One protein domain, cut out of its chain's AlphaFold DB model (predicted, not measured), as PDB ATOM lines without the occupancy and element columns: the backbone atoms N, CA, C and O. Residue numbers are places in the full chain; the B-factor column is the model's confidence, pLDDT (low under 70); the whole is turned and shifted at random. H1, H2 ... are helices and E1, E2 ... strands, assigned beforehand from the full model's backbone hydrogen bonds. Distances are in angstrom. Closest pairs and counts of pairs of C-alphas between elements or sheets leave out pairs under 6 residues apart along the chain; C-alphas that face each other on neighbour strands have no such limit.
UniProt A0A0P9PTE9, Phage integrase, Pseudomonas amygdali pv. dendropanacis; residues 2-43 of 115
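Overview. This is residues 2 to 43 of the 115 residues of the protein "Phage integrase" of Pseudomonas amygdali pv. dendropanacis (UniProt A0A0P9PTE9). A two-stranded hairpin, E1 and E2, and one longer helix, H1, make the arms of an open V, joined by residues 15 to 17. Beyond H1 the short helix H2 and a tail fold back, and residues 35 to 40 stick out free. The 42 printed residues hold E1, E2, H1 and H2 in that order, with an antiparallel sheet E1 - E2; the class is mixed, helices and strands. The whole is loose, with a radius of gyration of the C-alphas of 12.2 A, and flat, spanning 31 by 24 by 11 A.

Along the chain. E1, residues 3 to 7, begins with C-alpha 3 at (-36.270, -17.545, -50.558) and is 13.1 A long. E2, residues 10 to 14, measures 12.6 A. H1, residues 18 to 31, measures 19.9 A. H2, residues 33 to 36, ends with C-alpha 36 at (-21.228, -28.442, -40.354), 5.5 A from its first.

Arrangement. E1 and E2 form an antiparallel hairpin at 145 degrees, with N 5 and O 12 within hydrogen-bond range at 3.5 A. H1 and H2 are close but not clearly touching; their closest C-alphas, of Leu 28 and His 34, are 6.9 A apart. E1 is apart from H1. In H1 every O i to N i+4 pair is within hydrogen-bond range; H2 is too short for one.

Size, cuts and confidence. The C-alphas farthest apart, of Gly 8 and Ser 30, are 32.6 A apart. The printed part has no cut and its three links are tight. Residues 2 to 10 have pLDDT under 70.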
ATOM      1  N   LYS A   2     -33.230 -14.691 -48.291       44.16
ATOM      2  CA  LYS A   2     -33.933 -14.666 -49.592       44.16
ATOM      3  C   LYS A   2     -34.403 -16.080 -49.931       44.16
ATOM      4  O   LYS A   2     -33.579 -16.986 -49.982       44.16
ATOM      5  N   PHE A   3     -35.701 -16.258 -50.159       54.78
ATOM      6  CA  PHE A   3     -36.270 -17.545 -50.558       54.78
ATOM      7  C   PHE A   3     -36.432 -17.606 -52.070       54.78
ATOM      8  O   PHE A   3     -36.952 -16.674 -52.687       54.78
ATOM      9  N   LEU A   4     -35.956 -18.708 -52.641       52.00
ATOM     10  CA  LEU A   4     -35.907 -18.964 -54.068       52.00
ATOM     11  C   LEU A   4     -36.922 -20.059 -54.414       52.00
ATOM     12  O   LEU A   4     -36.714 -21.224 -54.093       52.00
ATOM     13  N   CYS A   5     -38.022 -19.693 -55.072       53.28
ATOM     14  CA  CYS A   5     -38.955 -20.671 -55.632       53.28
ATOM     15  C   CYS A   5     -38.616 -20.888 -57.112       53.28
ATOM     16  O   CYS A   5     -38.707 -19.945 -57.898       53.28
ATOM     17  N   ILE A   6     -38.220 -22.110 -57.487       49.06
ATOM     18  CA  ILE A   6     -37.916 -22.475 -58.876       49.06
ATOM     19  C   ILE A   6     -39.028 -23.385 -59.395       49.06
ATOM     20  O   ILE A   6     -39.125 -24.547 -59.012       49.06
ATOM     21  N   LYS A   7     -39.839 -22.876 -60.326       56.50
ATOM     22  CA  LYS A   7     -40.647 -23.707 -61.231       56.50
ATOM     23  C   LYS A   7     -40.195 -23.404 -62.658       56.50
ATOM     24  O   LYS A   7     -40.284 -22.258 -63.096       56.50
ATOM     25  N   GLY A   8     -39.669 -24.413 -63.358       59.88
ATOM     26  CA  GLY A   8     -39.168 -24.274 -64.735       59.88
ATOM     27  C   GLY A   8     -37.939 -23.364 -64.879       59.88
ATOM     28  O   GLY A   8     -37.882 -22.573 -65.813       59.88
ATOM     29  N   GLY A   9     -37.003 -23.399 -63.924       62.94
ATOM     30  CA  GLY A   9     -35.750 -22.624 -63.979       62.94
ATOM     31  C   GLY A   9     -35.874 -21.125 -63.671       62.94
ATOM     32  O   GLY A   9     -34.863 -20.437 -63.572       62.94
ATOM     33  N   LYS A  10     -37.091 -20.596 -63.473       64.06
ATOM     34  CA  LYS A  10     -37.304 -19.176 -63.162       64.06
ATOM     35  C   LYS A  10     -37.135 -18.905 -61.670       64.06
ATOM     36  O   LYS A  10     -37.925 -19.388 -60.863       64.06
ATOM     37  N   VAL A  11     -36.136 -18.088 -61.339       70.94
ATOM     38  CA  VAL A  11     -35.879 -17.562 -59.994       70.94
ATOM     39  C   VAL A  11     -36.921 -16.501 -59.647       70.94
ATOM     40  O   VAL A  11     -37.093 -15.533 -60.385       70.94
ATOM     41  N   ARG A  12     -37.608 -16.666 -58.513       72.75
ATOM     42  CA  ARG A  12     -38.543 -15.671 -57.973       72.75
ATOM     43  C   ARG A  12     -38.196 -15.362 -56.528       72.75
ATOM     44  O   ARG A  12     -38.009 -16.284 -55.735       72.75
ATOM     45  N   TYR A  13     -38.138 -14.074 -56.208       75.62
ATOM     46  CA  TYR A  13     -37.968 -13.600 -54.842       75.62
ATOM     47  C   TYR A  13     -39.328 -13.493 -54.166       75.62
ATOM     48  O   TYR A  13     -40.238 -12.853 -54.693       75.62
ATOM     49  N   LEU A  14     -39.444 -14.119 -53.000       76.06
ATOM     50  CA  LEU A  14     -40.647 -14.083 -52.185       76.06
ATOM     51  C   LEU A  14     -40.425 -13.191 -50.949       76.06
ATOM     52  O   LEU A  14     -39.494 -13.477 -50.190       76.06
ATOM     53  N   PRO A  15     -41.241 -12.137 -50.721       78.56
ATOM     54  CA  PRO A  15     -41.332 -11.507 -49.406       78.56
ATOM     55  C   PRO A  15     -41.620 -12.543 -48.313       78.56
ATOM     56  O   PRO A  15     -42.534 -13.357 -48.425       78.56
ATOM     57  N   LEU A  16     -40.829 -12.497 -47.246       83.81
ATOM     58  CA  LEU A  16     -40.964 -13.371 -46.091       83.81
ATOM     59  C   LEU A  16     -41.412 -12.540 -44.895       83.81
ATOM     60  O   LEU A  16     -40.789 -11.529 -44.576       83.81
ATOM     61  N   HIS A  17     -42.476 -12.982 -44.230       88.31
ATOM     62  CA  HIS A  17     -42.942 -12.354 -43.000       88.31
ATOM     63  C   HIS A  17     -41.887 -12.512 -41.886       88.31
ATOM     64  O   HIS A  17     -41.333 -13.609 -41.765       88.31
ATOM     65  N   PRO A  18     -41.623 -11.492 -41.043       90.25
ATOM     66  CA  PRO A  18     -40.597 -11.560 -39.996       90.25
ATOM     67  C   PRO A  18     -40.786 -12.765 -39.070       90.25
ATOM     68  O   PRO A  18     -39.859 -13.543 -38.903       90.25
ATOM     69  N   ILE A  19     -42.020 -13.030 -38.625       92.12
ATOM     70  CA  ILE A  19     -42.322 -14.217 -37.802       92.12
ATOM     71  C   ILE A  19     -41.887 -15.517 -38.498       92.12
ATOM     72  O   ILE A  19     -41.318 -16.396 -37.865       92.12
ATOM     73  N   ALA A  20     -42.125 -15.658 -39.806       89.88
ATOM     74  CA  ALA A  20     -41.693 -16.849 -40.534       89.88
ATOM     75  C   ALA A  20     -40.160 -16.921 -40.633       89.88
ATOM     76  O   ALA A  20     -39.595 -18.006 -40.518       89.88
ATOM     77  N   ALA A  21     -39.484 -15.780 -40.801       90.75
ATOM     78  CA  ALA A  21     -38.026 -15.701 -40.770       90.75
ATOM     79  C   ALA A  21     -37.468 -16.177 -39.422       90.75
ATOM     80  O   ALA A  21     -36.579 -17.029 -39.403       90.75
ATOM     81  N   ASP A  22     -38.046 -15.693 -38.322       93.88
ATOM     82  CA  ASP A  22     -37.631 -16.024 -36.959       93.88
ATOM     83  C   ASP A  22     -37.804 -17.516 -36.674       93.88
ATOM     84  O   ASP A  22     -36.909 -18.156 -36.127       93.88
ATOM     85  N   ARG A  23     -38.919 -18.118 -37.112       93.00
ATOM     86  CA  ARG A  23     -39.151 -19.563 -36.952       93.00
ATOM     87  C   ARG A  23     -38.149 -20.408 -37.729       93.00
ATOM     88  O   ARG A  23     -37.704 -21.438 -37.227       93.00
ATOM     89  N   ILE A  24     -37.779 -19.985 -38.936       90.81
ATOM     90  CA  ILE A  24     -36.762 -20.695 -39.717       90.81
ATOM     91  C   ILE A  24     -35.393 -20.539 -39.055       90.81
ATOM     92  O   ILE A  24     -34.643 -21.510 -38.989       90.81
ATOM     93  N   HIS A  25     -35.078 -19.355 -38.528       90.75
ATOM     94  CA  HIS A  25     -33.842 -19.137 -37.788       90.75
ATOM     95  C   HIS A  25     -33.775 -20.029 -36.542       90.75
ATOM     96  O   HIS A  25     -32.816 -20.774 -36.382       90.75
ATOM     97  N   GLN A  26     -34.840 -20.068 -35.739       92.69
ATOM     98  CA  GLN A  26     -34.942 -20.942 -34.568       92.69
ATOM     99  C   GLN A  26     -34.758 -22.427 -34.923       92.69
ATOM    100  O   GLN A  26     -34.078 -23.160 -34.202       92.69
ATOM    101  N   TYR A  27     -35.339 -22.879 -36.038       90.19
ATOM    102  CA  TYR A  27     -35.127 -24.237 -36.538       90.19
ATOM    103  C   TYR A  27     -33.656 -24.495 -36.886       90.19
ATOM    104  O   TYR A  27     -33.113 -25.533 -36.509       90.19
ATOM    105  N   LEU A  28     -33.007 -23.565 -37.592       89.25
ATOM    106  CA  LEU A  28     -31.604 -23.690 -37.985       89.25
ATOM    107  C   LEU A  28     -30.680 -23.759 -36.768       89.25
ATOM    108  O   LEU A  28     -29.825 -24.640 -36.728       89.25
ATOM    109  N   GLU A  29     -30.897 -22.903 -35.769       89.94
ATOM    110  CA  GLU A  29     -30.158 -22.933 -34.499       89.94
ATOM    111  C   GLU A  29     -30.339 -24.271 -33.771       89.94
ATOM    112  O   GLU A  29     -29.375 -24.865 -33.297       89.94
ATOM    113  N   SER A  30     -31.567 -24.800 -33.741       88.31
ATOM    114  CA  SER A  30     -31.872 -26.062 -33.051       88.31
ATOM    115  C   SER A  30     -31.309 -27.295 -33.765       88.31
ATOM    116  O   SER A  30     -30.968 -28.285 -33.126       88.31
ATOM    117  N   SER A  31     -31.258 -27.267 -35.098       85.88
ATOM    118  CA  SER A  31     -30.809 -28.397 -35.920       85.88
ATOM    119  C   SER A  31     -29.295 -28.419 -36.136       85.88
ATOM    120  O   SER A  31     -28.725 -29.499 -36.278       85.88
ATOM    121  N   GLY A  32     -28.637 -27.254 -36.168       84.31
ATOM    122  CA  GLY A  32     -27.177 -27.103 -36.232       84.31
ATOM    123  C   GLY A  32     -26.497 -27.642 -37.499       84.31
ATOM    124  O   GLY A  32     -25.297 -27.456 -37.681       84.31
ATOM    125  N   HIS A  33     -27.228 -28.276 -38.422       83.62
ATOM    126  CA  HIS A  33     -26.652 -28.941 -39.600       83.62
ATOM    127  C   HIS A  33     -25.983 -27.971 -40.569       83.62
ATOM    128  O   HIS A  33     -24.999 -28.317 -41.218       83.62
ATOM    129  N   HIS A  34     -26.493 -26.745 -40.635       81.12
ATOM    130  CA  HIS A  34     -25.956 -25.684 -41.479       81.12
ATOM    131  C   HIS A  34     -24.585 -25.160 -41.004       81.12
ATOM    132  O   HIS A  34     -23.908 -24.467 -41.765       81.12
ATOM    133  N   LEU A  35     -24.174 -25.476 -39.767       81.94
ATOM    134  CA  LEU A  35     -22.853 -25.138 -39.228       81.94
ATOM    135  C   LEU A  35     -21.775 -26.135 -39.674       81.94
ATOM    136  O   LEU A  35     -20.614 -25.756 -39.799       81.94
ATOM    137  N   ALA A  36     -22.153 -27.392 -39.929       79.56
ATOM    138  CA  ALA A  36     -21.228 -28.442 -40.354       79.56
ATOM    139  C   ALA A  36     -20.840 -28.315 -41.838       79.56
ATOM    140  O   ALA A  36     -19.682 -28.519 -42.195       79.56
ATOM    141  N   ASP A  37     -21.792 -27.951 -42.702       79.12
ATOM    142  CA  ASP A  37     -21.552 -27.655 -44.115       79.12
ATOM    143  C   ASP A  37     -22.582 -26.625 -44.613       79.12
ATOM    144  O   ASP A  37     -23.780 -26.746 -44.369       79.12
ATOM    145  N   ARG A  38     -22.127 -25.603 -45.347       73.94
ATOM    146  CA  ARG A  38     -22.990 -24.569 -45.945       73.94
ATOM    147  C   ARG A  38     -23.788 -25.055 -47.159       73.94
ATOM    148  O   ARG A  38     -24.710 -24.356 -47.574       73.94
ATOM    149  N   LYS A  39     -23.441 -26.199 -47.755       80.94
ATOM    150  CA  LYS A  39     -24.133 -26.769 -48.927       80.94
ATOM    151  C   LYS A  39     -25.293 -27.710 -48.584       80.94
ATOM    152  O   LYS A  39     -25.893 -28.286 -49.492       80.94
ATOM    153  N   VAL A  40     -25.645 -27.853 -47.309       81.44
ATOM    154  CA  VAL A  40     -26.761 -28.702 -46.867       81.44
ATOM    155  C   VAL A  40     -28.132 -28.099 -47.212       81.44
ATOM    156  O   VAL A  40     -28.272 -26.875 -47.302       81.44
ATOM    157  N   PRO A  41     -29.174 -28.932 -47.402       85.12
ATOM    158  CA  PRO A  41     -30.533 -28.439 -47.599       85.12
ATOM    159  C   PRO A  41     -31.024 -27.644 -46.385       85.12
ATOM    160  O   PRO A  41     -30.661 -27.922 -45.242       85.12
ATOM    161  N   LEU A  42     -31.915 -26.679 -46.639       86.81
ATOM    162  CA  LEU A  42     -32.460 -25.822 -45.587       86.81
ATOM    163  C   LEU A  42     -33.193 -26.629 -44.508       86.81
ATOM    164  O   LEU A  42     -33.005 -26.344 -43.336       86.81
ATOM    165  N   PHE A  43     -33.978 -27.639 -44.901       87.56
ATOM    166  CA  PHE A  43     -34.706 -28.527 -43.992       87.56
ATOM    167  C   PHE A  43     -34.242 -29.974 -44.165       87.56
ATOM    168  O   PHE A  43     -34.154 -30.470 -45.291       87.56
TER     169      PHE A  43